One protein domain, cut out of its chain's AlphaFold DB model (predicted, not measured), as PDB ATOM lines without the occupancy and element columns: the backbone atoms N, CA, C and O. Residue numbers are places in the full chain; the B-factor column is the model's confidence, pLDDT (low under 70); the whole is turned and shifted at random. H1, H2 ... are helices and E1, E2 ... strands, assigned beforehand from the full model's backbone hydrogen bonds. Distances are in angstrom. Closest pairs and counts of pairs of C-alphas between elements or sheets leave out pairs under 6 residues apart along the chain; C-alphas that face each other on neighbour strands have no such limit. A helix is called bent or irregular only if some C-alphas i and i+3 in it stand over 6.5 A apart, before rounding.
ATOM      1  N   SER A  93      -3.689 -18.991 -21.430       95.88
ATOM      2  CA  SER A  93      -4.314 -19.965 -20.535       95.88
ATOM      3  C   SER A  93      -3.322 -20.511 -19.522       95.88
ATOM      4  O   SER A  93      -2.195 -20.846 -19.888       95.88
ATOM      5  N   LEU A  94      -3.759 -20.644 -18.267       95.62
ATOM      6  CA  LEU A  94      -2.973 -21.282 -17.219       95.62
ATOM      7  C   LEU A  94      -2.610 -22.716 -17.618       95.62
ATOM      8  O   LEU A  94      -3.478 -23.528 -17.946       95.62
ATOM      9  N   LYS A  95      -1.318 -23.022 -17.558       95.62
ATOM     10  CA  LYS A  95      -0.765 -24.351 -17.815       95.62
ATOM     11  C   LYS A  95      -0.465 -25.077 -16.513       95.62
ATOM     12  O   LYS A  95      -0.841 -26.239 -16.364       95.62
ATOM     13  N   THR A  96       0.197 -24.396 -15.577       92.81
ATOM     14  CA  THR A  96       0.444 -24.923 -14.233       92.81
ATOM     15  C   THR A  96       0.527 -23.818 -13.184       92.81
ATOM     16  O   THR A  96       0.861 -22.676 -13.490       92.81
ATOM     17  N   SER A  97       0.229 -24.199 -11.945       91.50
ATOM     18  CA  SER A  97       0.361 -23.393 -10.733       91.50
ATOM     19  C   SER A  97       0.797 -24.318  -9.593       91.50
ATOM     20  O   SER A  97      -0.031 -24.850  -8.844       91.50
ATOM     21  N   ASP A  98       2.094 -24.581  -9.514       91.56
ATOM     22  CA  ASP A  98       2.663 -25.564  -8.602       91.56
ATOM     23  C   ASP A  98       3.257 -24.876  -7.377       91.56
ATOM     24  O   ASP A  98       4.151 -24.036  -7.481       91.56
ATOM     25  N   TYR A  99       2.771 -25.257  -6.197       92.38
ATOM     26  CA  TYR A  99       3.331 -24.808  -4.931       92.38
ATOM     27  C   TYR A  99       4.334 -25.826  -4.375       92.38
ATOM     28  O   TYR A  99       4.013 -27.007  -4.215       92.38
ATOM     29  N   ASN A 100       5.531 -25.357  -4.024       92.62
ATOM     30  CA  ASN A 100       6.561 -26.125  -3.336       92.62
ATOM     31  C   ASN A 100       6.611 -25.732  -1.853       92.62
ATOM     32  O   ASN A 100       7.129 -24.680  -1.481       92.62
ATOM     33  N   SER A 101       6.123 -26.613  -0.977       88.19
ATOM     34  CA  SER A 101       6.104 -26.366   0.469       88.19
ATOM     35  C   SER A 101       7.480 -26.414   1.141       88.19
ATOM     36  O   SER A 101       7.621 -25.869   2.233       88.19
ATOM     37  N   GLU A 102       8.463 -27.103   0.546       89.31
ATOM     38  CA  GLU A 102       9.823 -27.189   1.104       89.31
ATOM     39  C   GLU A 102      10.584 -25.878   0.907       89.31
ATOM     40  O   GLU A 102      11.318 -25.451   1.798       89.31
ATOM     41  N   GLU A 103      10.373 -25.237  -0.241       91.38
ATOM     42  CA  GLU A 103      11.004 -23.968  -0.610       91.38
ATOM     43  C   GLU A 103      10.129 -22.750  -0.281       91.38
ATOM     44  O   GLU A 103      10.623 -21.631  -0.333       91.38
ATOM     45  N   ASN A 104       8.856 -22.965   0.079       90.62
ATOM     46  CA  ASN A 104       7.830 -21.924   0.193       90.62
ATOM     47  C   ASN A 104       7.794 -21.040  -1.063       90.62
ATOM     48  O   ASN A 104       7.940 -19.826  -0.987       90.62
ATOM     49  N   SER A 105       7.626 -21.677  -2.221       92.25
ATOM     50  CA  SER A 105       7.612 -21.011  -3.523       92.25
ATOM     51  C   SER A 105       6.417 -21.455  -4.362       92.25
ATOM     52  O   SER A 105       5.923 -22.577  -4.225       92.25
ATOM     53  N   ILE A 106       5.932 -20.571  -5.231       91.69
ATOM     54  CA  ILE A 106       4.870 -20.858  -6.198       91.69
ATOM     55  C   ILE A 106       5.372 -20.575  -7.609       91.69
ATOM     56  O   ILE A 106       5.803 -19.468  -7.922       91.69
ATOM     57  N   HIS A 107       5.303 -21.594  -8.458       92.81
ATOM     58  CA  HIS A 107       5.664 -21.521  -9.863       92.81
ATOM     59  C   HIS A 107       4.408 -21.523 -10.730       92.81
ATOM     60  O   HIS A 107       3.528 -22.368 -10.555       92.81
ATOM     61  N   ILE A 108       4.321 -20.575 -11.659       92.62
ATOM     62  CA  ILE A 108       3.152 -20.364 -12.508       92.62
ATOM     63  C   ILE A 108       3.619 -20.297 -13.957       92.62
ATOM     64  O   ILE A 108       4.485 -19.489 -14.299       92.62
ATOM     65  N   GLU A 109       3.004 -21.109 -14.815       95.88
ATOM     66  CA  GLU A 109       3.198 -21.034 -16.261       95.88
ATOM     67  C   GLU A 109       1.871 -20.800 -16.976       95.88
ATOM     68  O   GLU A 109       0.867 -21.462 -16.698       95.88
ATOM     69  N   TYR A 110       1.909 -19.926 -17.974       97.25
ATOM     70  CA  TYR A 110       0.843 -19.725 -18.943       97.25
ATOM     71  C   TYR A 110       1.311 -20.127 -20.334       97.25
ATOM     72  O   TYR A 110       2.424 -19.798 -20.739       97.25
ATOM     73  N   GLU A 111       0.438 -20.792 -21.085       97.94
ATOM     74  CA  GLU A 111       0.593 -20.944 -22.533       97.94
ATOM     75  C   GLU A 111       0.084 -19.688 -23.235       97.94
ATOM     76  O   GLU A 111      -0.923 -19.104 -22.827       97.94
ATOM     77  N   THR A 112       0.780 -19.277 -24.293       97.81
ATOM     78  CA  THR A 112       0.425 -18.112 -25.100       97.81
ATOM     79  C   THR A 112       0.835 -18.296 -26.562       97.81
ATOM     80  O   THR A 112       1.727 -19.080 -26.881       97.81
ATOM     81  N   GLY A 113       0.180 -17.564 -27.466       96.62
ATOM     82  CA  GLY A 113       0.592 -17.447 -28.868       96.62
ATOM     83  C   GLY A 113       1.496 -16.239 -29.134       96.62
ATOM     84  O   GLY A 113       1.736 -15.906 -30.297       96.62
ATOM     85  N   LEU A 114       1.914 -15.523 -28.088       97.31
ATOM     86  CA  LEU A 114       2.794 -14.372 -28.227       97.31
ATOM     87  C   LEU A 114       4.155 -14.814 -28.792       97.31
ATOM     88  O   LEU A 114       4.631 -15.901 -28.463       97.31
ATOM     89  N   PRO A 115       4.794 -13.980 -29.623       96.06
ATOM     90  CA  PRO A 115       6.147 -14.229 -30.102       96.06
ATOM     91  C   PRO A 115       7.160 -14.340 -28.958       96.06
ATOM     92  O   PRO A 115       7.066 -13.615 -27.963       96.06
ATOM     93  N   ASP A 116       8.166 -15.194 -29.127       96.12
ATOM     94  CA  ASP A 116       9.291 -15.274 -28.194       96.12
ATOM     95  C   ASP A 116       9.992 -13.911 -28.063       96.12
ATOM     96  O   ASP A 116      10.151 -13.173 -29.035       96.12
ATOM     97  N   GLY A 117      10.407 -13.574 -26.841       95.88
ATOM     98  CA  GLY A 117      10.994 -12.278 -26.506       95.88
ATOM     99  C   GLY A 117       9.978 -11.185 -26.160       95.88
ATOM    100  O   GLY A 117      10.399 -10.122 -25.711       95.88
ATOM    101  N   THR A 118       8.668 -11.435 -26.300       97.50
ATOM    102  CA  THR A 118       7.636 -10.493 -25.828       97.50
ATOM    103  C   THR A 118       7.779 -10.283 -24.323       97.50
ATOM    104  O   THR A 118       7.724 -11.248 -23.563       97.50
ATOM    105  N   VAL A 119       7.943  -9.035 -23.893       97.56
ATOM    106  CA  VAL A 119       8.049  -8.643 -22.483       97.56
ATOM    107  C   VAL A 119       6.661  -8.610 -21.851       97.56
ATOM    108  O   VAL A 119       5.728  -8.049 -22.428       97.56
ATOM    109  N   VAL A 120       6.514  -9.194 -20.667       96.94
ATOM    110  CA  VAL A 120       5.258  -9.217 -19.910       96.94
ATOM    111  C   VAL A 120       5.524  -9.013 -18.421       96.94
ATOM    112  O   VAL A 120       6.579  -9.380 -17.911       96.94
ATOM    113  N   GLU A 121       4.550  -8.457 -17.713       93.94
ATOM    114  CA  GLU A 121       4.629  -8.106 -16.295       93.94
ATOM    115  C   GLU A 121       3.481  -8.781 -15.529       93.94
ATOM    116  O   GLU A 121       2.329  -8.725 -15.968       93.94
ATOM    117  N   ILE A 122       3.748  -9.377 -14.361       88.88
ATOM    118  CA  ILE A 122       2.669  -9.639 -13.394       88.88
ATOM    119  C   ILE A 122       2.380  -8.334 -12.659       88.88
ATOM    120  O   ILE A 122       3.081  -7.976 -11.719       88.88
ATOM    121  N   ALA A 123       1.316  -7.644 -13.068       78.88
ATOM    122  CA  ALA A 123       0.921  -6.349 -12.510       78.88
ATOM    123  C   ALA A 123       0.107  -6.464 -11.207       78.88
ATOM    124  O   ALA A 123      -0.072  -5.487 -10.481       78.88
ATOM    125  N   ARG A 124      -0.443  -7.648 -10.912       77.06
ATOM    126  CA  ARG A 124      -1.129  -7.936  -9.646       77.06
ATOM    127  C   ARG A 124      -1.030  -9.418  -9.324       77.06
ATOM    128  O   ARG A 124      -1.376 -10.249 -10.158       77.06
ATOM    129  N   PHE A 125      -0.636  -9.717  -8.092       79.50
ATOM    130  CA  PHE A 125      -0.645 -11.046  -7.492       79.50
ATOM    131  C   PHE A 125      -1.361 -10.936  -6.146       79.50
ATOM    132  O   PHE A 125      -0.871 -10.289  -5.224       79.50
ATOM    133  N   SER A 126      -2.579 -11.472  -6.055       82.69
ATOM    134  CA  SER A 126      -3.420 -11.303  -4.868       82.69
ATOM    135  C   SER A 126      -4.074 -12.622  -4.472       82.69
ATOM    136  O   SER A 126      -5.048 -13.047  -5.099       82.69
ATOM    137  N   PRO A 127      -3.556 -13.296  -3.435       83.06
ATOM    138  CA  PRO A 127      -4.232 -14.439  -2.854       83.06
ATOM    139  C   PRO A 127      -5.463 -13.970  -2.071       83.06
ATOM    140  O   PRO A 127      -5.440 -12.963  -1.359       83.06
ATOM    141  N   SER A 128      -6.558 -14.710  -2.174       84.00
ATOM    142  CA  SER A 128      -7.793 -14.423  -1.451       84.00
ATOM    143  C   SER A 128      -8.566 -15.708  -1.160       84.00
ATOM    144  O   SER A 128      -8.207 -16.803  -1.596       84.00
ATOM    145  N   PHE A 129      -9.641 -15.584  -0.391       82.81
ATOM    146  CA  PHE A 129     -10.509 -16.690  -0.018       82.81
ATOM    147  C   PHE A 129     -11.936 -16.350  -0.432       82.81
ATOM    148  O   PHE A 129     -12.448 -15.307  -0.028       82.81
ATOM    149  N   PRO A 130     -12.614 -17.203  -1.212       77.25
ATOM    150  CA  PRO A 130     -14.001 -16.956  -1.555       77.25
ATOM    151  C   PRO A 130     -14.881 -17.145  -0.316       77.25
ATOM    152  O   PRO A 130     -14.654 -18.055   0.486       77.25
ATOM    153  N   ASP A 131     -15.953 -16.361  -0.206       75.94
ATOM    154  CA  ASP A 131     -16.903 -16.429   0.918       75.94
ATOM    155  C   ASP A 131     -17.423 -17.855   1.175       75.94
ATOM    156  O   ASP A 131     -17.681 -18.258   2.312       75.94
ATOM    157  N   SER A 132     -17.529 -18.653   0.107       80.69
ATOM    158  CA  SER A 132     -17.962 -20.054   0.145       80.69
ATOM    159  C   SER A 132     -17.074 -20.971   0.998       80.69
ATOM    160  O   SER A 132     -17.538 -22.021   1.443       80.69
ATOM    161  N   TRP A 133     -15.823 -20.590   1.264       83.62
ATOM    162  CA  TRP A 133     -14.904 -21.355   2.109       83.62
ATOM    163  C   TRP A 133     -15.181 -21.165   3.613       83.62
ATOM    164  O   TRP A 133     -14.756 -21.982   4.441       83.62
ATOM    165  N   GLY A 134     -15.973 -20.150   3.964       82.75
ATOM    166  CA  GLY A 134     -16.556 -19.949   5.284       82.75
ATOM    167  C   GLY A 134     -15.747 -19.059   6.232       82.75
ATOM    168  O   GLY A 134     -14.603 -18.688   5.987       82.75
ATOM    169  N   GLU A 135     -16.360 -18.760   7.380       79.88
ATOM    170  CA  GLU A 135     -15.902 -17.763   8.365       79.88
ATOM    171  C   GLU A 135     -14.456 -17.942   8.851       79.88
ATOM    172  O   GLU A 135     -13.786 -16.964   9.169       79.88
ATOM    173  N   LYS A 136     -13.941 -19.179   8.886       82.31
ATOM    174  CA  LYS A 136     -12.582 -19.470   9.374       82.31
ATOM    175  C   LYS A 136     -11.466 -18.834   8.527       82.31
ATOM    176  O   LYS A 136     -10.339 -18.767   9.006       82.31
ATOM    177  N   TYR A 137     -11.767 -18.411   7.297       83.56
ATOM    178  CA  TYR A 137     -10.812 -17.776   6.385       83.56
ATOM    179  C   TYR A 137     -10.836 -16.248   6.443       83.56
ATOM    180  O   TYR A 137      -9.866 -15.625   6.030       83.56
ATOM    181  N   LYS A 138     -11.887 -15.632   7.003       79.69
ATOM    182  CA  LYS A 138     -11.969 -14.166   7.121       79.69
ATOM    183  C   LYS A 138     -10.748 -13.543   7.810       79.69
ATOM    184  O   LYS A 138     -10.225 -12.573   7.273       79.69
ATOM    185  N   PRO A 139     -10.216 -14.115   8.914       80.44
ATOM    186  CA  PRO A 139      -9.008 -13.592   9.557       80.44
ATOM    187  C   PRO A 139      -7.750 -13.576   8.679       80.44
ATOM    188  O   PRO A 139      -6.766 -12.944   9.046       80.44
ATOM    189  N   PHE A 140      -7.748 -14.307   7.562       84.94
ATOM    190  CA  PHE A 140      -6.598 -14.437   6.672       84.94
ATOM    191  C   PHE A 140      -6.625 -13.456   5.500       84.94
ATOM    192  O   PHE A 140      -5.660 -13.413   4.750       84.94
ATOM    193  N   PHE A 141      -7.681 -12.658   5.331       78.75
ATOM    194  CA  PHE A 141      -7.718 -11.665   4.258       78.75
ATOM    195  C   PHE A 141      -6.581 -10.638   4.396       78.75
ATOM    196  O   PHE A 141      -5.824 -10.423   3.456       78.75
ATOM    197  N   ALA A 142      -6.383 -10.082   5.596       76.81
ATOM    198  CA  ALA A 142      -5.255  -9.186   5.871       76.81
ATOM    199  C   ALA A 142      -3.895  -9.896   5.722       76.81
ATOM    200  O   ALA A 142      -2.933  -9.307   5.238       76.81
ATOM    201  N   TYR A 143      -3.826 -11.183   6.085       85.44
ATOM    202  CA  TYR A 143      -2.629 -12.002   5.900       85.44
ATOM    203  C   TYR A 143      -2.236 -12.101   4.423       85.44
ATOM    204  O   TYR A 143      -1.088 -11.850   4.076       85.44
ATOM    205  N   THR A 144      -3.183 -12.411   3.534       83.56
ATOM    206  CA  THR A 144      -2.877 -12.558   2.106       83.56
ATOM    207  C   THR A 144      -2.585 -11.238   1.408       83.56
ATOM    208  O   THR A 144      -1.830 -11.234   0.442       83.56
ATOM    209  N   GLN A 145      -3.095 -10.113   1.912       76.06
ATOM    210  CA  GLN A 145      -2.709  -8.786   1.416       76.06
ATOM    211  C   GLN A 145      -1.231  -8.452   1.665       76.06
ATOM    212  O   GLN A 145      -0.666  -7.643   0.938       76.06
ATOM    213  N   LYS A 146      -0.576  -9.092   2.643       75.81
ATOM    214  CA  LYS A 146       0.874  -8.946   2.867       75.81
ATOM    215  C   LYS A 146       1.728  -9.819   1.947       75.81
ATOM    216  O   LYS A 146       2.938  -9.632   1.892       75.81
ATOM    217  N   LEU A 147       1.104 -10.765   1.247       80.44
ATOM    218  CA  LEU A 147       1.753 -11.650   0.281       80.44
ATOM    219  C   LEU A 147       1.722 -11.066  -1.136       80.44
ATOM    220  O   LEU A 147       1.793 -11.835  -2.086       80.44
ATOM    221  N   ILE A 148       1.519  -9.753  -1.290       74.38
ATOM    222  CA  ILE A 148       1.551  -9.085  -2.592       74.38
ATOM    223  C   ILE A 148       3.025  -8.755  -2.886       74.38
ATOM    224  O   ILE A 148       3.552  -7.830  -2.267       74.38
ATOM    225  N   PRO A 149       3.704  -9.515  -3.760       73.94
ATOM    226  CA  PRO A 149       5.062  -9.225  -4.188       73.94
ATOM    227  C   PRO A 149       5.080  -7.990  -5.091       73.94
ATOM    228  O   PRO A 149       4.049  -7.576  -5.637       73.94
ATOM    229  N   ASP A 150       6.278  -7.449  -5.291       72.56
ATOM    230  CA  ASP A 150       6.519  -6.463  -6.340       72.56
ATOM    231  C   ASP A 150       6.240  -7.078  -7.723       72.56
ATOM    232  O   ASP A 150       6.318  -8.295  -7.925       72.56
ATOM    233  N   ALA A 151       5.892  -6.231  -8.691       79.06
ATOM    234  CA  ALA A 151       5.641  -6.682 -10.054       79.06
ATOM    235  C   ALA A 151       6.896  -7.341 -10.653       79.06
ATOM    236  O   ALA A 151       7.991  -6.775 -10.607       79.06
ATOM    237  N   ILE A 152       6.731  -8.532 -11.237       85.25
ATOM    238  CA  ILE A 152       7.821  -9.283 -11.872       85.25
ATOM    239  C   ILE A 152       7.679  -9.191 -13.388       85.25
ATOM    240  O   ILE A 152       6.638  -9.544 -13.949       85.25
ATOM    241  N   GLU A 153       8.751  -8.761 -14.048       92.56
ATOM    242  CA  GLU A 153       8.891  -8.798 -15.501       92.56
ATOM    243  C   GLU A 153       9.493 -10.140 -15.952       92.56
ATOM    244  O   GLU A 153      10.426 -10.664 -15.343       92.56
ATOM    245  N   THR A 154       8.974 -10.696 -17.044       94.94
ATOM    246  CA  THR A 154       9.564 -11.845 -17.742       94.94
ATOM    247  C   THR A 154       9.393 -11.689 -19.252       94.94
ATOM    248  O   THR A 154       8.753 -10.751 -19.732       94.94
ATOM    249  N   THR A 155       9.949 -12.622 -20.022       97.12
ATOM    250  CA  THR A 155       9.734 -12.696 -21.469       97.12
ATOM    251  C   THR A 155       9.094 -14.013 -21.874       97.12
ATOM    252  O   THR A 155       9.300 -15.052 -21.246       97.12
ATOM    253  N   VAL A 156       8.308 -13.968 -22.947       97.81
ATOM    254  CA  VAL A 156       7.758 -15.168 -23.577       97.81
ATOM    255  C   VAL A 156       8.899 -15.999 -24.149       97.81
ATOM    256  O   VAL A 156       9.774 -15.475 -24.843       97.81
ATOM    257  N   LYS A 157       8.879 -17.301 -23.876       97.38
ATOM    258  CA  LYS A 157       9.851 -18.248 -24.414       97.38
ATOM    259  C   LYS A 157       9.196 -19.589 -24.687       97.38
ATOM    260  O   LYS A 157       8.543 -20.137 -23.804       97.38
ATOM    261  N   ASP A 158       9.409 -20.135 -25.882       96.62
ATOM    262  CA  ASP A 158       8.830 -21.409 -26.309       96.62
ATOM    263  C   ASP A 158       7.288 -21.427 -26.149       96.62
ATOM    264  O   ASP A 158       6.694 -22.452 -25.805       96.62
ATOM    265  N   GLY A 159       6.637 -20.275 -26.367       96.56
ATOM    266  CA  GLY A 159       5.189 -20.095 -26.178       96.56
ATOM    267  C   GLY A 159       4.719 -20.099 -24.717       96.56
ATOM    268  O   GLY A 159       3.530 -20.295 -24.454       96.56
ATOM    269  N   LEU A 160       5.633 -19.908 -23.762       98.00
ATOM    270  CA  LEU A 160       5.341 -19.887 -22.333       98.00
ATOM    271  C   LEU A 160       5.668 -18.535 -21.713       98.00
ATOM    272  O   LEU A 160       6.706 -17.936 -21.988       98.00
ATOM    273  N   ILE A 161       4.795 -18.104 -20.812       97.50
ATOM    274  CA  ILE A 161       5.068 -17.060 -19.833       97.50
ATOM    275  C   ILE A 161       5.258 -17.769 -18.492       97.50
ATOM    276  O   ILE A 161       4.352 -18.466 -18.041       97.50
ATOM    277  N   SER A 162       6.416 -17.603 -17.861       95.69
ATOM    278  CA  SER A 162       6.792 -18.341 -16.653       95.69
ATOM    279  C   SER A 162       7.266 -17.392 -15.560       95.69
ATOM    280  O   SER A 162       8.165 -16.581 -15.794       95.69
ATOM    281  N   PHE A 163       6.730 -17.570 -14.354       91.94
ATOM    282  CA  PHE A 163       7.113 -16.819 -13.164       91.94
ATOM    283  C   PHE A 163       7.236 -17.738 -11.951       91.94
ATOM    284  O   PHE A 163       6.546 -18.754 -11.847       91.94
ATOM    285  N   THR A 164       8.092 -17.349 -11.015       91.19
ATOM    286  CA  THR A 164       8.214 -18.002  -9.713       91.19
ATOM    287  C   THR A 164       8.256 -16.918  -8.656       91.19
ATOM    288  O   THR A 164       9.080 -16.017  -8.770       91.19
ATOM    289  N   PHE A 165       7.391 -17.033  -7.654       89.75
ATOM    290  CA  PHE A 165       7.490 -16.261  -6.422       89.75
ATOM    291  C   PHE A 165       8.118 -17.156  -5.368       89.75
ATOM    292  O   PHE A 165       7.584 -18.233  -5.077       89.75
ATOM    293  N   ASP A 166       9.271 -16.759  -4.854       91.12
ATOM    294  CA  ASP A 166       9.994 -17.516  -3.844       91.12
ATOM    295  C   ASP A 166       9.691 -17.030  -2.420       91.12
ATOM    296  O   ASP A 166       8.838 -16.176  -2.176       91.12
ATOM    297  N   ASN A 167      10.356 -17.632  -1.437       89.75
ATOM    298  CA  ASN A 167      10.134 -17.295  -0.039       89.75
ATOM    299  C   ASN A 167      10.477 -15.833   0.288       89.75
ATOM    300  O   ASN A 167       9.874 -15.270   1.204       89.75
ATOM    301  N   ASP A 168      11.445 -15.240  -0.410       88.38
ATOM    302  CA  ASP A 168      11.838 -13.853  -0.189       88.38
ATOM    303  C   ASP A 168      10.772 -12.917  -0.777       88.38
ATOM    304  O   ASP A 168      10.356 -11.987  -0.083       88.38
ATOM    305  N   ASP A 169      10.218 -13.237  -1.955       86.94
ATOM    306  CA  ASP A 169       9.059 -12.529  -2.533       86.94
ATOM    307  C   ASP A 169       7.819 -12.594  -1.618       86.94
ATOM    308  O   ASP A 169       7.007 -11.669  -1.562       86.94
ATOM    309  N   LEU A 170       7.677 -13.686  -0.862       85.81
ATOM    310  CA  LEU A 170       6.609 -13.887   0.124       85.81
ATOM    311  C   LEU A 170       6.944 -13.329   1.518       85.81
ATOM    312  O   LEU A 170       6.206 -13.586   2.475       85.81
ATOM    313  N   ASN A 171       8.045 -12.587   1.679       82.12
ATOM    314  CA  ASN A 171       8.500 -12.032   2.959       82.12
ATOM    315  C   ASN A 171       8.641 -13.091   4.076       82.12
ATOM    316  O   ASN A 171       8.361 -12.826   5.247       82.12
ATOM    317  N   GLY A 172       9.014 -14.324   3.725       84.12
ATOM    318  CA  GLY A 172       9.128 -15.453   4.655       84.12
ATOM    319  C   GLY A 172       7.798 -16.018   5.167       84.12
ATOM    320  O   GLY A 172       7.796 -16.921   6.009       84.12
ATOM    321  N   GLN A 173       6.662 -15.507   4.693       87.19
ATOM    322  CA  GLN A 173       5.339 -15.932   5.133       87.19
ATOM    323  C   GLN A 173       4.865 -17.169   4.359       87.19
ATOM    324  O   GLN A 173       5.078 -17.304   3.157       87.19
ATOM    325  N   LEU A 174       4.191 -18.085   5.057       90.25
ATOM    326  CA  LEU A 174       3.674 -19.324   4.479       90.25
ATOM    327  C   LEU A 174       2.511 -19.064   3.511       90.25
ATOM    328  O   LEU A 174       1.452 -18.583   3.912       90.25
ATOM    329  N   PHE A 175       2.644 -19.483   2.254       90.44
ATOM    330  CA  PHE A 175       1.557 -19.320   1.290       90.44
ATOM    331  C   PHE A 175       0.331 -20.194   1.646       90.44
ATOM    332  O   PHE A 175       0.470 -21.415   1.807       90.44
ATOM    333  N   PRO A 176      -0.884 -19.626   1.770       89.50
ATOM    334  CA  PRO A 176      -2.080 -20.392   2.089       89.50
ATOM    335  C   PRO A 176      -2.692 -21.044   0.848       89.50
ATOM    336  O   PRO A 176      -2.662 -20.484  -0.248       89.50
ATOM    337  N   ASN A 177      -3.387 -22.170   1.047       88.94
ATOM    338  CA  ASN A 177      -4.401 -22.602   0.077       88.94
ATOM    339  C   ASN A 177      -5.371 -21.441  -0.132       88.94
ATOM    340  O   ASN A 177      -5.962 -20.984   0.842       88.94
ATOM    341  N   SER A 178      -5.513 -20.968  -1.362       89.38
ATOM    342  CA  SER A 178      -6.231 -19.736  -1.691       89.38
ATOM    343  C   SER A 178      -6.673 -19.752  -3.153       89.38
ATOM    344  O   SER A 178      -6.260 -20.613  -3.932       89.38
ATOM    345  N   ILE A 179      -7.538 -18.808  -3.516       90.06
ATOM    346  CA  ILE A 179      -7.733 -18.414  -4.910       90.06
ATOM    347  C   ILE A 179      -6.727 -17.309  -5.187       90.06
ATOM    348  O   ILE A 179      -6.725 -16.291  -4.493       90.06
ATOM    349  N   LEU A 180      -5.865 -17.527  -6.166       90.00
ATOM    350  CA  LEU A 180      -4.866 -16.560  -6.568       90.00
ATOM    351  C   LEU A 180      -5.376 -15.789  -7.777       90.00
ATOM    352  O   LEU A 180      -5.559 -16.368  -8.841       90.00
ATOM    353  N   TYR A 181      -5.581 -14.487  -7.595       90.75
ATOM    354  CA  TYR A 181      -5.922 -13.559  -8.665       90.75
ATOM    355  C   TYR A 181      -4.634 -12.992  -9.251       90.75
ATOM    356  O   TYR A 181      -3.824 -12.399  -8.530       90.75
ATOM    357  N   THR A 182      -4.461 -13.154 -10.558       91.50
ATOM    358  CA  THR A 182      -3.303 -12.651 -11.292       91.50
ATOM    359  C   THR A 182      -3.723 -11.725 -12.422       91.50
ATOM    360  O   THR A 182      -4.763 -11.909 -13.057       91.50
ATOM    361  N   THR A 183      -2.894 -10.721 -12.679       93.44
ATOM    362  CA  THR A 183      -3.014  -9.871 -13.861       93.44
ATOM    363  C   THR A 183      -1.709  -9.914 -14.630       93.44
ATOM    364  O   THR A 183      -0.684  -9.473 -14.113       93.44
ATOM    365  N   ILE A 184      -1.757 -10.423 -15.859       95.88
ATOM    366  CA  ILE A 184      -0.652 -10.335 -16.812       95.88
ATOM    367  C   ILE A 184      -0.865  -9.073 -17.636       95.88
ATOM    368  O   ILE A 184      -1.871  -8.936 -18.334       95.88
ATOM    369  N   LYS A 185       0.092  -8.160 -17.551       96.44
ATOM    370  CA  LYS A 185       0.163  -6.948 -18.352       96.44
ATOM    371  C   LYS A 185       1.176  -7.154 -19.470       96.44
ATOM    372  O   LYS A 185       2.308  -7.568 -19.230       96.44
ATOM    373  N   ILE A 186       0.765  -6.853 -20.693       97.56
ATOM    374  CA  ILE A 186       1.618  -6.865 -21.878       97.56
ATOM    375  C   ILE A 186       1.698  -5.412 -22.349       97.56
ATOM    376  O   ILE A 186       0.781  -4.944 -23.035       97.56
ATOM    377  N   PRO A 187       2.737  -4.673 -21.931       96.38
ATOM    378  CA  PRO A 187       2.894  -3.288 -22.337       96.38
ATOM    379  C   PRO A 187       3.176  -3.217 -23.833       96.38
ATOM    380  O   PRO A 187       3.997  -3.971 -24.349       96.38
ATOM    381  N   SER A 188       2.490  -2.317 -24.526       95.88
ATOM    382  CA  SER A 188       2.732  -1.999 -25.927       95.88
ATOM    383  C   SER A 188       3.115  -0.530 -26.013       95.88
ATOM    384  O   SER A 188       2.252   0.344 -26.068       95.88
ATOM    385  N   THR A 189       4.419  -0.262 -25.979       93.62
ATOM    386  CA  THR A 189       5.027   1.071 -26.093       93.62
ATOM    387  C   THR A 189       6.078   1.077 -27.204       93.62
ATOM    388  O   THR A 189       6.481   0.022 -27.694       93.62
ATOM    389  N   ASP A 190       6.570   2.259 -27.580       89.38
ATOM    390  CA  ASP A 190       7.695   2.385 -28.522       89.38
ATOM    391  C   ASP A 190       8.972   1.674 -28.024       89.38
ATOM    392  O   ASP A 190       9.812   1.251 -28.818       89.38
ATOM    393  N   GLU A 191       9.131   1.546 -26.703       91.94
ATOM    394  CA  GLU A 191      10.307   0.942 -26.066       91.94
ATOM    395  C   GLU A 191      10.107  -0.544 -25.744       91.94
ATOM    396  O   GLU A 191      11.067  -1.315 -25.752       91.94
ATOM    397  N   VAL A 192       8.868  -0.958 -25.468       94.31
ATOM    398  CA  VAL A 192       8.532  -2.301 -24.993       94.31
ATOM    399  C   VAL A 192       7.443  -2.899 -25.875       94.31
ATOM    400  O   VAL A 192       6.330  -2.389 -25.954       94.31
ATOM    401  N   ASN A 193       7.770  -4.015 -26.528       96.38
ATOM    402  CA  ASN A 193       6.923  -4.681 -27.521       96.38
ATOM    403  C   ASN A 193       6.399  -3.752 -28.647       96.38
ATOM    404  O   ASN A 193       5.197  -3.767 -28.942       96.38
ATOM    405  N   PRO A 194       7.271  -2.984 -29.335       94.69
ATOM    406  CA  PRO A 194       6.845  -2.031 -30.368       94.69
ATOM    407  C   PRO A 194       6.125  -2.700 -31.549       94.69
ATOM    408  O   PRO A 194       5.218  -2.118 -32.137       94.69
ATOM    409  N   PHE A 195       6.444  -3.965 -31.841       94.81
ATOM    410  CA  PHE A 195       5.785  -4.763 -32.882       94.81
ATOM    411  C   PHE A 195       4.263  -4.887 -32.685       94.81
ATOM    412  O   PHE A 195       3.523  -5.089 -33.647       94.81
ATOM    413  N   ILE A 196       3.773  -4.759 -31.445       95.69
ATOM    414  CA  ILE A 196       2.338  -4.744 -31.163       95.69
ATOM    415  C   ILE A 196       1.727  -3.428 -31.671       95.69
ATOM    416  O   ILE A 196       0.697  -3.474 -32.346       95.69
ATOM    417  N   GLN A 197       2.384  -2.283 -31.442       91.38
ATOM    418  CA  GLN A 197       1.912  -0.974 -31.914       91.38
ATOM    419  C   GLN A 197       1.973  -0.826 -33.436       91.38
ATOM    420  O   GLN A 197       1.105  -0.202 -34.045       91.38
ATOM    421  N   GLU A 198       2.981  -1.430 -34.068       92.19
ATOM    422  CA  GLU A 198       3.113  -1.448 -35.528       92.19
ATOM    423  C   GLU A 198       1.899  -2.097 -36.216       92.19
ATOM    424  O   GLU A 198       1.547  -1.744 -37.345       92.19
ATOM    425  N   GLU A 199       1.235  -3.034 -35.533       92.81
ATOM    426  CA  GLU A 199       0.050  -3.731 -36.028       92.81
ATOM    427  C   GLU A 199      -1.290  -3.130 -35.585       92.81
ATOM    428  O   GLU A 199      -2.317  -3.433 -36.210       92.81
ATOM    429  N   MET A 200      -1.308  -2.355 -34.501       93.62
ATOM    430  CA  MET A 200      -2.495  -1.680 -33.969       93.62
ATOM    431  C   MET A 200      -2.087  -0.493 -33.094       93.62
ATOM    432  O   MET A 200      -1.334  -0.645 -32.144       93.62
ATOM    433  N   ALA A 201      -2.608   0.694 -33.392       91.31
ATOM    434  CA  ALA A 201      -2.118   1.947 -32.816       91.31
ATOM    435  C   ALA A 201      -2.749   2.314 -31.459       91.31
ATOM    436  O   ALA A 201      -2.374   3.324 -30.867       91.31
ATOM    437  N   SER A 202      -3.748   1.558 -30.994       96.56
ATOM    438  CA  SER A 202      -4.465   1.830 -29.739       96.56
ATOM    439  C   SER A 202      -5.103   0.574 -29.152       96.56
ATOM    440  O   SER A 202      -5.359  -0.413 -29.853       96.56
ATOM    441  N   GLY A 203      -5.448   0.647 -27.869       96.31
ATOM    442  CA  GLY A 203      -6.229  -0.365 -27.177       96.31
ATOM    443  C   GLY A 203      -7.631  -0.538 -27.765       96.31
ATOM    444  O   GLY A 203      -8.135  -1.658 -27.826       96.31
ATOM    445  N   ASP A 204      -8.247   0.522 -28.291       96.81
ATOM    446  CA  ASP A 204      -9.523   0.420 -29.013       96.81
ATOM    447  C   ASP A 204      -9.394  -0.429 -30.291       96.81
ATOM    448  O   ASP A 204     -10.233  -1.298 -30.554       96.81
ATOM    449  N   GLU A 205      -8.318  -0.235 -31.064       97.00
ATOM    450  CA  GLU A 205      -8.027  -1.067 -32.238       97.00
ATOM    451  C   GLU A 205      -7.766  -2.525 -31.848       97.00
ATOM    452  O   GLU A 205      -8.286  -3.434 -32.507       97.00
ATOM    453  N   PHE A 206      -7.035  -2.763 -30.753       97.56
ATOM    454  CA  PHE A 206      -6.858  -4.101 -30.183       97.56
ATOM    455  C   PHE A 206      -8.210  -4.745 -29.847       97.56
ATOM    456  O   PHE A 206      -8.519  -5.839 -30.334       97.56
ATOM    457  N   ASN A 207      -9.042  -4.055 -29.061       96.88
ATOM    458  CA  ASN A 207     -10.333  -4.557 -28.589       96.88
ATOM    459  C   ASN A 207     -11.267  -4.892 -29.767       96.88
ATOM    460  O   ASN A 207     -12.018  -5.869 -29.720       96.88
ATOM    461  N   GLN A 208     -11.187  -4.133 -30.864       96.38
ATOM    462  CA  GLN A 208     -11.917  -4.428 -32.094       96.38
ATOM    463  C   GLN A 208     -11.339  -5.641 -32.846       96.38
ATOM    464  O   GLN A 208     -12.093  -6.555 -33.206       96.38
ATOM    465  N   LYS A 209     -10.018  -5.663 -33.083       96.06
ATOM    466  CA  LYS A 209      -9.307  -6.706 -33.850       96.06
ATOM    467  C   LYS A 209      -9.424  -8.086 -33.195       96.06
ATOM    468  O   LYS A 209      -9.613  -9.072 -33.904       96.06
ATOM    469  N   TYR A 210      -9.380  -8.148 -31.863       97.06
ATOM    470  CA  TYR A 210      -9.419  -9.385 -31.074       97.06
ATOM    471  C   TYR A 210     -10.769  -9.662 -30.398       97.06
ATOM    472  O   TYR A 210     -10.854 -10.543 -29.548       97.06
ATOM    473  N   SER A 211     -11.846  -8.979 -30.792       97.25
ATOM    474  CA  SER A 211     -13.181  -9.110 -30.177       97.25
ATOM    475  C   SER A 211     -13.691 -10.556 -30.022       97.25
ATOM    476  O   SER A 211     -14.230 -10.909 -28.973       97.25
ATOM    477  N   GLU A 212     -13.490 -11.424 -31.019       97.88
ATOM    478  CA  GLU A 212     -13.875 -12.845 -30.934       97.88
ATOM    479  C   GLU A 212     -13.015 -13.636 -29.932       97.88
ATOM    480  O   GLU A 212     -13.525 -14.503 -29.221       97.88
ATOM    481  N   LEU A 213     -11.717 -13.330 -29.846       97.56
ATOM    482  CA  LEU A 213     -10.821 -13.936 -28.860       97.56
ATOM    483  C   LEU A 213     -11.186 -13.477 -27.445       97.56
ATOM    484  O   LEU A 213     -11.308 -14.314 -26.555       97.56
ATOM    485  N   ILE A 214     -11.411 -12.175 -27.256       98.00
ATOM    486  CA  ILE A 214     -11.843 -11.585 -25.982       98.00
ATOM    487  C   ILE A 214     -13.119 -12.275 -25.500       98.00
ATOM    488  O   ILE A 214     -13.182 -12.745 -24.367       98.00
ATOM    489  N   LYS A 215     -14.106 -12.436 -26.384       97.62
ATOM    490  CA  LYS A 215     -15.343 -13.148 -26.059       97.62
ATOM    491  C   LYS A 215     -15.095 -14.610 -25.670       97.62
ATOM    492  O   LYS A 215     -15.682 -15.087 -24.706       97.62
ATOM    493  N   SER A 216     -14.222 -15.315 -26.389       97.25
ATOM    494  CA  SER A 216     -13.834 -16.696 -26.059       97.25
ATOM    495  C   SER A 216     -13.161 -16.797 -24.681       97.25
ATOM    496  O   SER A 216     -13.429 -17.726 -23.924       97.25
ATOM    497  N   ILE A 217     -12.314 -15.829 -24.323       96.69
ATOM    498  CA  ILE A 217     -11.670 -15.732 -23.004       96.69
ATOM    499  C   ILE A 217     -12.713 -15.484 -21.904       96.69
ATOM    500  O   ILE A 217     -12.718 -16.198 -20.901       96.69
ATOM    501  N   GLN A 218     -13.668 -14.584 -22.144       96.50
ATOM    502  CA  GLN A 218     -14.795 -14.320 -21.240       96.50
ATOM    503  C   GLN A 218     -15.693 -15.542 -21.036       96.50
ATOM    504  O   GLN A 218     -16.121 -15.827 -19.920       96.50
ATOM    505  N   GLU A 219     -15.948 -16.320 -22.090       96.88
ATOM    506  CA  GLU A 219     -16.694 -17.580 -21.995       96.88
ATOM    507  C   GLU A 219     -15.956 -18.649 -21.165       96.88
ATOM    508  O   GLU A 219     -16.605 -19.539 -20.609       96.88
ATOM    509  N   ARG A 220     -14.622 -18.550 -21.036       94.31
ATOM    510  CA  ARG A 220     -13.806 -19.381 -20.133       94.31
ATOM    511  C   ARG A 220     -13.778 -18.873 -18.685       94.31
ATOM    512  O   ARG A 220     -13.310 -19.608 -17.823       94.31
ATOM    513  N   GLY A 221     -14.332 -17.689 -18.414       93.44
ATOM    514  CA  GLY A 221     -14.376 -17.082 -17.081       93.44
ATOM    515  C   GLY A 221     -13.214 -16.137 -16.768       93.44
ATOM    516  O   GLY A 221     -13.041 -15.783 -15.612       93.44
ATOM    517  N   HIS A 222     -12.448 -15.728 -17.777       95.62
ATOM    518  CA  HIS A 222     -11.307 -14.820 -17.643       95.62
ATOM    519  C   HIS A 222     -11.588 -13.507 -18.383       95.62
ATOM    520  O   HIS A 222     -12.481 -13.459 -19.227       95.62
ATOM    521  N   ASP A 223     -10.791 -12.466 -18.152       96.38
ATOM    522  CA  ASP A 223     -10.923 -11.202 -18.884       96.38
ATOM    523  C   ASP A 223      -9.661 -10.877 -19.687       96.38
ATOM    524  O   ASP A 223      -8.539 -11.099 -19.238       96.38
ATOM    525  N   LEU A 224      -9.857 -10.330 -20.888       97.62
ATOM    526  CA  LEU A 224      -8.806  -9.773 -21.737       97.62
ATOM    527  C   LEU A 224      -9.303  -8.451 -22.315       97.62
ATOM    528  O   LEU A 224     -10.356  -8.415 -22.950       97.62
ATOM    529  N   TYR A 225      -8.542  -7.380 -22.134       96.00
ATOM    530  CA  TYR A 225      -8.823  -6.091 -22.761       96.00
ATOM    531  C   TYR A 225      -7.548  -5.266 -22.895       96.00
ATOM    532  O   TYR A 225      -6.549  -5.556 -22.246       96.00
ATOM    533  N   ALA A 226      -7.592  -4.217 -23.709       97.44
ATOM    534  CA  ALA A 226      -6.534  -3.217 -23.771       97.44
ATOM    535  C   ALA A 226      -6.989  -1.859 -23.221       97.44
ATOM    536  O   ALA A 226      -8.149  -1.478 -23.408       97.44
ATOM    537  N   LEU A 227      -6.073  -1.139 -22.564       94.56
ATOM    538  CA  LEU A 227      -6.256   0.238 -22.091       94.56
ATOM    539  C   LEU A 227      -5.151   1.138 -22.625       94.56
ATOM    540  O   LEU A 227      -3.976   0.824 -22.456       94.56
ATOM    541  N   ASP A 228      -5.531   2.274 -23.204       95.00
ATOM    542  CA  ASP A 228      -4.574   3.292 -23.631       95.00
ATOM    543  C   ASP A 228      -3.852   3.922 -22.431       95.00
ATOM    544  O   ASP A 228      -4.434   4.149 -21.365       95.00
ATOM    545  N   ASN A 229      -2.581   4.245 -22.639       91.50
ATOM    546  CA  ASN A 229      -1.735   5.003 -21.729       91.50
ATOM    547  C   ASN A 229      -0.975   6.093 -22.510       91.50
ATOM    548  O   ASN A 229      -1.114   6.217 -23.726       91.50
ATOM    549  N   ASP A 230      -0.189   6.919 -21.817       88.62
ATOM    550  CA  ASP A 230       0.452   8.096 -22.431       88.62
ATOM    551  C   ASP A 230       1.409   7.752 -23.591       88.62
ATOM    552  O   ASP A 230       1.630   8.591 -24.465       88.62
ATOM    553  N   ASN A 231       1.949   6.527 -23.617       89.12
ATOM    554  CA  ASN A 231       2.980   6.090 -24.563       89.12
ATOM    555  C   ASN A 231       2.535   4.890 -25.422       89.12
ATOM    556  O   ASN A 231       3.376   4.225 -26.035       89.12
ATOM    557  N   GLY A 232       1.237   4.576 -25.447       94.19
ATOM    558  CA  GLY A 232       0.735   3.366 -26.084       94.19
ATOM    559  C   GLY A 232      -0.512   2.799 -25.436       94.19
ATOM    560  O   GLY A 232      -1.463   3.521 -25.148       94.19
ATOM    561  N   PHE A 233      -0.513   1.488 -25.218       97.06
ATOM    562  CA  PHE A 233      -1.578   0.800 -24.500       97.06
ATOM    563  C   PHE A 233      -1.050  -0.461 -23.815       97.06
ATOM    564  O   PHE A 233      -0.039  -1.033 -24.214       97.06
ATOM    565  N   ASP A 234      -1.757  -0.912 -22.789       96.31
ATOM    566  CA  ASP A 234      -1.463  -2.150 -22.078       96.31
ATOM    567  C   ASP A 234      -2.548  -3.177 -22.381       96.31
ATOM    568  O   ASP A 234      -3.735  -2.900 -22.191       96.31
ATOM    569  N   VAL A 235      -2.156  -4.373 -22.825       97.81
ATOM    570  CA  VAL A 235      -3.072  -5.517 -22.886       97.81
ATOM    571  C   VAL A 235      -3.063  -6.209 -21.529       97.81
ATOM    572  O   VAL A 235      -2.015  -6.625 -21.041       97.81
ATOM    573  N   MET A 236      -4.237  -6.343 -20.925       97.44
ATOM    574  CA  MET A 236      -4.433  -6.871 -19.583       97.44
ATOM    575  C   MET A 236      -5.196  -8.190 -19.666       97.44
ATOM    576  O   MET A 236      -6.329  -8.217 -20.147       97.44
ATOM    577  N   PHE A 237      -4.585  -9.269 -19.182       97.56
ATOM    578  CA  PHE A 237      -5.220 -10.572 -19.007       97.56
ATOM    579  C   PHE A 237      -5.406 -10.861 -17.517       97.56
ATOM    580  O   PHE A 237      -4.449 -10.795 -16.746       97.56
ATOM    581  N   TYR A 238      -6.635 -11.176 -17.119       96.19
ATOM    582  CA  TYR A 238      -7.006 -11.488 -15.743       96.19
ATOM    583  C   TYR A 238      -7.325 -12.967 -15.615       96.19
ATOM    584  O   TYR A 238      -8.180 -13.478 -16.337       96.19
ATOM    585  N   ASP A 239      -6.676 -13.615 -14.655       94.31
ATOM    586  CA  ASP A 239      -6.940 -15.005 -14.307       94.31
ATOM    587  C   ASP A 239      -7.094 -15.162 -12.795       94.31
ATOM    588  O   ASP A 239      -6.469 -14.441 -12.011       94.31
ATOM    589  N   ASP A 240      -7.905 -16.130 -12.397       92.75
ATOM    590  CA  ASP A 240      -8.007 -16.609 -11.035       92.75
ATOM    591  C   ASP A 240      -8.065 -18.135 -11.005       92.75
ATOM    592  O   ASP A 240      -8.756 -18.790 -11.786       92.75
ATOM    593  N   TYR A 241      -7.303 -18.724 -10.090       90.06
ATOM    594  CA  TYR A 241      -7.239 -20.173  -9.950       90.06
ATOM    595  C   TYR A 241      -6.957 -20.582  -8.513       90.06
ATOM    596  O   TYR A 241      -6.390 -19.849  -7.705       90.06
ATOM    597  N   GLU A 242      -7.372 -21.799  -8.182       88.88
ATOM    598  CA  GLU A 242      -7.140 -22.373  -6.864       88.88
ATOM    599  C   GLU A 242      -5.713 -22.912  -6.759       88.88
ATOM    600  O   GLU A 242      -5.363 -23.899  -7.410       88.88
ATOM    601  N   VAL A 243      -4.914 -22.314  -5.874       88.12
ATOM    602  CA  VAL A 243      -3.610 -22.857  -5.492       88.12
ATOM    603  C   VAL A 243      -3.841 -23.992  -4.503       88.12
ATOM    604  O   VAL A 243      -4.210 -23.782  -3.343       88.12
ATOM    605  N   LYS A 244      -3.638 -25.219  -4.986       79.31
ATOM    606  CA  LYS A 244      -3.803 -26.455  -4.212       79.31
ATOM    607  C   LYS A 244      -2.471 -26.902  -3.620       79.31
ATOM    608  O   LYS A 244      -1.413 -26.636  -4.175       79.31
TER     609      LYS A 244
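Overview. This is residues 93 to 244 of the 369 residues of an uncharacterized protein of Bacillus sp. FJAT-27225 (UniProt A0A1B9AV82). A twisted sheet of five strands, E4, E3, E6, E8 and E7, faces a smaller sheet of E1, E2 and E5 across a loose sandwich, their strands crossed and the sheets only partly face to face. H1 lies at one end of the long axis, H2 and H3 at the other, and H4 beside edge strand E7. The printed part has 152 residues, with eight named strands and four named helices in the order E1 E2 E3 H1 E4 E5 E6 H2 H3 H4 E7 E8, class mixed. The sheets run E4 - E3 - E6 - E8 - E7 and E1 - E2 - E5, both antiparallel. The whole is compact, radius of gyration of the C-alphas 16.5 A, but elongated, spanning 49 by 30 by 28 A.

Along the chain. In the larger sheet are E6, residues 178 to 189, 34.0 A long; E8, 232 to 243, 33.6 A; E3, 119 to 128, 27.0 A; E7, 223 to 229; and E4, 152 to 155. E1, 93 to 100, 21.3 A, begins at C-alpha 93 (-4.314, -19.965, -20.535); E2 is 105 to 111, 20.3 A, and E5 160 to 165. H1 is 135 to 145, 17.4 A, H2 194 to 199, H3 203 to 209 and H4 211 to 219. E8 ends at C-alpha 243 (-3.610, -22.857, -5.492).

Arrangement. In the larger sheet, these backbone atoms of antiparallel neighbour strands are within hydrogen-bond range: N 184 and O 237 of E6 and E8 at 2.9 A, N 121 and O 185 of E3 and E6 at 2.8 A, N 154 and O 120 of E4 and E3 at 2.9 A, and N 234 and O 227 of the hairpin E7 and E8 at 2.8 A. The hairpin E1 and E2 has N 98 and O 107 at 2.8 A, and E2 and E5 N 108 and O 163 at 2.9 A. The sandwich, two sheets face to face, has strands at 56 degrees. H2, H3 and H4 are on the same face of the larger sheet, making two layers, helices on one face of a sheet. The closest C-alphas of H3 and E7, Gly 203 and Ala 226, are 4.5 A apart; those of H4 and E7, Ile 214 and Leu 224, 5.5 A; those of H2 and E6, Ser 188 and Ile 196, 5.9 A. H1 stands at the sheet's level, height 3.4 A, on a local plane of just 6 C-alphas. H1 is irregular, only just: C-alphas 136 and 139 are 6.9 A apart. Every O i to N i+4 pair is within hydrogen-bond range in H3 and H4, against 2 of 7 in H1, with 6 of 8 O i to N i+3 pairs, and 1 of 2 in H2.

Size, cuts and confidence. The C-alphas farthest apart, Lys 136 and Glu 198, are 50.9 A apart. The printed part has no cut. The link E5 to E6, residues 166 to 177, is long. The mean pLDDT of the printed part is 91.1, and no printed residue is under 70.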